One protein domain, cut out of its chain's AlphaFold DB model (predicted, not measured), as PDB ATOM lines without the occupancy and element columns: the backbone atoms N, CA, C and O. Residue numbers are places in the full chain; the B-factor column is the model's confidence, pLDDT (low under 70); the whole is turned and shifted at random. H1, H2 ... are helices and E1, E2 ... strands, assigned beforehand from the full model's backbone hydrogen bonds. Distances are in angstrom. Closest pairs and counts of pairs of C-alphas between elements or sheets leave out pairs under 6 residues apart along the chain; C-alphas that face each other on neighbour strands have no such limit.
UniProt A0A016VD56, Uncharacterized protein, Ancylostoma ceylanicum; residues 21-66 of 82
ATOM      1  N   PHE A  21     156.800 132.463 184.540       77.69
ATOM      2  CA  PHE A  21     157.348 133.224 185.661       77.69
ATOM      3  C   PHE A  21     157.636 132.303 186.849       77.69
ATOM      4  O   PHE A  21     156.726 131.897 187.572       77.69
ATOM      5  N   GLU A  22     158.911 132.016 187.096       81.81
ATOM      6  CA  GLU A  22     159.308 131.188 188.229       81.81
ATOM      7  C   GLU A  22     159.499 132.014 189.515       81.81
ATOM      8  O   GLU A  22     160.556 132.594 189.772       81.81
ATOM      9  N   GLN A  23     158.474 132.038 190.369       81.06
ATOM     10  CA  GLN A  23     158.487 132.816 191.616       81.06
ATOM     11  C   GLN A  23     159.539 132.343 192.640       81.06
ATOM     12  O   GLN A  23     159.961 133.132 193.487       81.06
ATOM     13  N   SER A  24     159.961 131.076 192.582       85.88
ATOM     14  CA  SER A  24     160.928 130.468 193.515       85.88
ATOM     15  C   SER A  24     162.309 131.146 193.476       85.88
ATOM     16  O   SER A  24     163.047 131.119 194.467       85.88
ATOM     17  N   THR A  25     162.640 131.776 192.344       86.00
ATOM     18  CA  THR A  25     163.921 132.447 192.084       86.00
ATOM     19  C   THR A  25     163.958 133.882 192.619       86.00
ATOM     20  O   THR A  25     165.042 134.450 192.804       86.00
ATOM     21  N   CYS A  26     162.795 134.460 192.948       87.38
ATOM     22  CA  CYS A  26     162.681 135.783 193.552       87.38
ATOM     23  C   CYS A  26     163.339 135.832 194.937       87.38
ATOM     24  O   CYS A  26     163.010 135.052 195.828       87.38
ATOM     25  N   GLY A  27     164.234 136.796 195.142       84.69
ATOM     26  CA  GLY A  27     165.003 136.968 196.374       84.69
ATOM     27  C   GLY A  27     166.265 136.107 196.450       84.69
ATOM     28  O   GLY A  27     167.088 136.369 197.320       84.69
ATOM     29  N   LYS A  28     166.435 135.143 195.533       87.50
ATOM     30  CA  LYS A  28     167.640 134.310 195.414       87.50
ATOM     31  C   LYS A  28     168.517 134.779 194.258       87.50
ATOM     32  O   LYS A  28     169.602 135.290 194.484       87.50
ATOM     33  N   GLN A  29     168.011 134.620 193.037       87.12
ATOM     34  CA  GLN A  29     168.743 134.912 191.802       87.12
ATOM     35  C   GLN A  29     168.317 136.248 191.199       87.12
ATOM     36  O   GLN A  29     169.150 136.992 190.702       87.12
ATOM     37  N   LYS A  30     167.024 136.575 191.298       88.69
ATOM     38  CA  LYS A  30     166.459 137.826 190.786       88.69
ATOM     39  C   LYS A  30     165.648 138.540 191.850       88.69
ATOM     40  O   LYS A  30     165.138 137.926 192.790       88.69
ATOM     41  N   LYS A  31     165.519 139.853 191.738       90.12
ATOM     42  CA  LYS A  31     164.581 140.642 192.543       90.12
ATOM     43  C   LYS A  31     163.251 140.725 191.807       90.12
ATOM     44  O   LYS A  31     163.220 140.618 190.588       90.12
ATOM     45  N   CYS A  32     162.150 140.865 192.541       89.94
ATOM     46  CA  CYS A  32     160.812 140.826 191.957       89.94
ATOM     47  C   CYS A  32     159.902 141.895 192.555       89.94
ATOM     48  O   CYS A  32     159.873 142.076 193.774       89.94
ATOM     49  N   ILE A  33     159.118 142.547 191.701       89.81
ATOM     50  CA  ILE A  33     158.122 143.556 192.055       89.81
ATOM     51  C   ILE A  33     156.762 143.054 191.582       89.81
ATOM     52  O   ILE A  33     156.589 142.665 190.430       89.81
ATOM     53  N   PHE A  34     155.792 143.067 192.489       88.88
ATOM     54  CA  PHE A  34     154.435 142.602 192.234       88.88
ATOM     55  C   PHE A  34     153.494 143.809 192.218       88.88
ATOM     56  O   PHE A  34     153.473 144.576 193.184       88.88
ATOM     57  N   SER A  35     152.743 143.976 191.127       87.00
ATOM     58  CA  SER A  35     151.813 145.088 190.931       87.00
ATOM     59  C   SER A  35     150.372 144.584 190.737       87.00
ATOM     60  O   SER A  35     150.138 143.699 189.901       87.00
ATOM     61  N   PRO A  36     149.382 145.143 191.459       87.00
ATOM     62  CA  PRO A  36     149.513 146.230 192.439       87.00
ATOM     63  C   PRO A  36     150.261 145.809 193.718       87.00
ATOM     64  O   PRO A  36     150.433 144.624 193.991       87.00
ATOM     65  N   VAL A  37     150.729 146.776 194.514       83.19
ATOM     66  CA  VAL A  37     151.476 146.482 195.751       83.19
ATOM     67  C   VAL A  37     150.665 145.541 196.650       83.19
ATOM     68  O   VAL A  37     149.453 145.675 196.784       83.19
ATOM     69  N   ALA A  38     151.348 144.573 197.267       80.56
ATOM     70  CA  ALA A  38     150.759 143.527 198.109       80.56
ATOM     71  C   ALA A  38     149.813 142.536 197.399       80.56
ATOM     72  O   ALA A  38     149.254 141.664 198.072       80.56
ATOM     73  N   CYS A  39     149.715 142.565 196.065       84.69
ATOM     74  CA  CYS A  39     148.875 141.626 195.323       84.69
ATOM     75  C   CYS A  39     149.268 140.159 195.535       84.69
ATOM     76  O   CYS A  39     148.431 139.266 195.494       84.69
ATOM     77  N   LYS A  40     150.539 139.891 195.872       80.69
ATOM     78  CA  LYS A  40     151.020 138.540 196.192       80.69
ATOM     79  C   LYS A  40     150.245 137.897 197.349       80.69
ATOM     80  O   LYS A  40     150.046 136.690 197.338       80.69
ATOM     81  N   LYS A  41     149.795 138.683 198.337       81.88
ATOM     82  CA  LYS A  41     149.002 138.170 199.470       81.88
ATOM     83  C   LYS A  41     147.547 137.888 199.085       81.88
ATOM     84  O   LYS A  41     146.918 137.038 199.698       81.88
ATOM     85  N   ARG A  42     147.024 138.624 198.103       80.88
ATOM     86  CA  ARG A  42     145.627 138.562 197.640       80.88
ATOM     87  C   ARG A  42     145.451 137.718 196.377       80.88
ATOM     88  O   ARG A  42     144.326 137.473 195.963       80.88
ATOM     89  N   ASN A  43     146.560 137.265 195.794       78.81
ATOM     90  CA  ASN A  43     146.629 136.533 194.537       78.81
ATOM     91  C   ASN A  43     145.940 137.257 193.357       78.81
ATOM     92  O   ASN A  43     145.347 136.625 192.490       78.81
ATOM     93  N   ASP A  44     146.013 138.589 193.327       82.44
ATOM     94  CA  ASP A  44     145.366 139.463 192.335       82.44
ATOM     95  C   ASP A  44     146.384 140.296 191.535       82.44
ATOM     96  O   ASP A  44     146.087 141.384 191.032       82.44
ATOM     97  N   CYS A  45     147.617 139.792 191.422       82.75
ATOM     98  CA  CYS A  45     148.663 140.469 190.668       82.75
ATOM     99  C   CYS A  45     148.281 140.558 189.199       82.75
ATOM    100  O   CYS A  45     147.876 139.570 188.599       82.75
ATOM    101  N   ARG A  46     148.452 141.746 188.619       85.25
ATOM    102  CA  ARG A  46     148.232 141.998 187.188       85.25
ATOM    103  C   ARG A  46     149.542 141.968 186.425       85.25
ATOM    104  O   ARG A  46     149.592 141.560 185.266       85.25
ATOM    105  N   GLN A  47     150.601 142.432 187.077       85.94
ATOM    106  CA  GLN A  47     151.925 142.546 186.497       85.94
ATOM    107  C   GLN A  47     152.968 142.123 187.517       85.94
ATOM    108  O   GLN A  47     152.857 142.408 188.712       85.94
ATOM    109  N   ILE A  48     153.985 141.445 187.016       86.75
ATOM    110  CA  ILE A  48     155.140 141.028 187.784       86.75
ATOM    111  C   ILE A  48     156.365 141.474 187.007       86.75
ATOM    112  O   ILE A  48     156.458 141.234 185.808       86.75
ATOM    113  N   PHE A  49     157.288 142.129 187.690       88.19
ATOM    114  CA  PHE A  49     158.581 142.493 187.139       88.19
ATOM    115  C   PHE A  49     159.634 141.686 187.876       88.19
ATOM    116  O   PHE A  49     159.586 141.621 189.106       88.19
ATOM    117  N   SER A  50     160.576 141.089 187.159       88.19
ATOM    118  CA  SER A  50     161.816 140.601 187.753       88.19
ATOM    119  C   SER A  50     163.008 141.325 187.172       88.19
ATOM    120  O   SER A  50     162.995 141.713 186.009       88.19
ATOM    121  N   TYR A  51     164.018 141.534 188.006       89.81
ATOM    122  CA  TYR A  51     165.246 142.176 187.589       89.81
ATOM    123  C   TYR A  51     166.471 141.551 188.252       89.81
ATOM    124  O   TYR A  51     166.433 141.188 189.435       89.81
ATOM    125  N   SER A  52     167.548 141.448 187.482       90.44
ATOM    126  CA  SER A  52     168.833 140.889 187.900       90.44
ATOM    127  C   SER A  52     169.935 141.898 187.571       90.44
ATOM    128  O   SER A  52     170.235 142.092 186.394       90.44
ATOM    129  N   PRO A  53     170.490 142.599 188.574       88.12
ATOM    130  CA  PRO A  53     171.606 143.508 188.353       88.12
ATOM    131  C   PRO A  53     172.908 142.730 188.130       88.12
ATOM    132  O   PRO A  53     173.150 141.723 188.799       88.12
ATOM    133  N   HIS A  54     173.745 143.238 187.232       88.31
ATOM    134  CA  HIS A  54     175.084 142.741 186.919       88.31
ATOM    135  C   HIS A  54     176.164 143.645 187.525       88.31
ATOM    136  O   HIS A  54     175.904 144.789 187.904       88.31
ATOM    137  N   GLU A  55     177.389 143.128 187.637       91.19
ATOM    138  CA  GLU A  55     178.524 143.854 188.238       91.19
ATOM    139  C   GLU A  55     179.010 145.036 187.387       91.19
ATOM    140  O   GLU A  55     179.583 145.991 187.911       91.19
ATOM    141  N   ASP A  56     178.748 145.002 186.083       92.50
ATOM    142  CA  ASP A  56     179.092 146.045 185.113       92.50
ATOM    143  C   ASP A  56     178.073 147.202 185.068       92.50
ATOM    144  O   ASP A  56     178.205 148.125 184.263       92.50
ATOM    145  N   GLY A  57     177.067 147.166 185.947       87.94
ATOM    146  CA  GLY A  57     176.024 148.182 186.060       87.94
ATOM    147  C   GLY A  57     174.807 147.947 185.166       87.94
ATOM    148  O   GLY A  57     173.846 148.715 185.262       87.94
ATOM    149  N   TRP A  58     174.794 146.896 184.340       90.62
ATOM    150  CA  TRP A  58     173.612 146.524 183.563       90.62
ATOM    151  C   TRP A  58     172.564 145.817 184.427       90.62
ATOM    152  O   TRP A  58     172.858 145.241 185.475       90.62
ATOM    153  N   VAL A  59     171.303 145.857 183.990       87.38
ATOM    154  CA  VAL A  59     170.194 145.178 184.671       87.38
ATOM    155  C   VAL A  59     169.350 144.448 183.643       87.38
ATOM    156  O   VAL A  59     168.735 145.077 182.783       87.38
ATOM    157  N   ASP A  60     169.258 143.128 183.778       86.88
ATOM    158  CA  ASP A  60     168.269 142.360 183.028       86.88
ATOM    159  C   ASP A  60     166.901 142.580 183.653       86.88
ATOM    160  O   ASP A  60     166.744 142.436 184.867       86.88
ATOM    161  N   MET A  61     165.905 142.909 182.832       86.44
ATOM    162  CA  MET A  61     164.526 143.084 183.275       86.44
ATOM    163  C   MET A  61     163.576 142.201 182.479       86.44
ATOM    164  O   MET A  61     163.579 142.178 181.251       86.44
ATOM    165  N   GLU A  62     162.699 141.524 183.205       84.12
ATOM    166  CA  GLU A  62     161.630 140.705 182.663       84.12
ATOM    167  C   GLU A  62     160.298 141.240 183.184       84.12
ATOM    168  O   GLU A  62     160.145 141.550 184.368       84.12
ATOM    169  N   MET A  63     159.304 141.318 182.308       84.12
ATOM    170  CA  MET A  63     157.947 141.689 182.680       84.12
ATOM    171  C   MET A  63     157.017 140.520 182.370       84.12
ATOM    172  O   MET A  63     157.114 139.878 181.333       84.12
ATOM    173  N   PHE A  64     156.071 140.255 183.258       81.25
ATOM    174  CA  PHE A  64     155.062 139.225 183.083       81.25
ATOM    175  C   PHE A  64     153.701 139.844 183.348       81.25
ATOM    176  O   PHE A  64     153.457 140.419 184.412       81.25
ATOM    177  N   ARG A  65     152.797 139.741 182.375       78.69
ATOM    178  CA  ARG A  65     151.389 140.077 182.582       78.69
ATOM    179  C   ARG A  65     150.661 138.822 183.027       78.69
ATOM    180  O   ARG A  65     150.636 137.823 182.313       78.69
ATOM    181  N   VAL A  66     150.058 138.885 184.205       70.19
ATOM    182  CA  VAL A  66     149.198 137.817 184.699       70.19
ATOM    183  C   VAL A  66     147.838 138.041 184.051       70.19
ATOM    184  O   VAL A  66     147.055 138.886 184.485       70.19
TER     185      VAL A  66
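Overview. This is residues 21 to 66 of the 82 residues of an uncharacterized protein of Ancylostoma ceylanicum (UniProt A0A016VD56). A narrow ribbon of three antiparallel strands side by side makes the long axis, with the short helix H1 at one end of the ribbon and the turn of the hairpin E2 and E3 at the other. Before E1, the unnamed residues 21 to 30 loop loosely over one face of this sheet. The printed part has 46 residues, with three named strands and one named helix along the chain as E1, H1, E2, E3; the sheet's order is E1, E2, E3, and the class is mostly strand. It is only just compact, close to loose, with a radius of gyration of the C-alphas of 11.2 A, and a rod in outline, spanning 36 by 17 by 16 A.

Along the chain. After residues 21 to 30, E1 covers residues 31 to 35, from C-alpha 31 at (164.581, 140.642, 192.543), and is 13.6 A long. H1 covers residues 39 to 42. E2, residues 47 to 53, is 19.8 A long. E3, residues 59 to 65, is 19.6 A long and ends at C-alpha 65 at (151.389, 140.077, 182.582).

Arrangement. E2 is the inner strand; E1 and E3 are edge strands. E1 and E2 are antiparallel at 160 degrees, with N 33 and O 49 within hydrogen-bond range at 2.8 A. E2 and E3 form a hairpin, antiparallel at 167 degrees, with N 50 and O 62 at 2.9 A and N 62 and O 50 at 2.8 A. H1 only grazes the sheet, with residues 39 to 40. The closest C-alphas of E1 and H1, those of Phe 34 and Lys 40, are 6.6 A apart. H1 is too short for an O i to N i+4 pair; its one O i to N i+3 pair is within range.

Size, cuts and confidence. The two C-alphas farthest apart, those of Arg 42 and Asp 56, are 36.5 A apart. The printed part has no cut, and the links E1 to H1, H1 to E2 and E2 to E3 are tight. The mean pLDDT of the printed part is 85.4, and no printed residue is under 70.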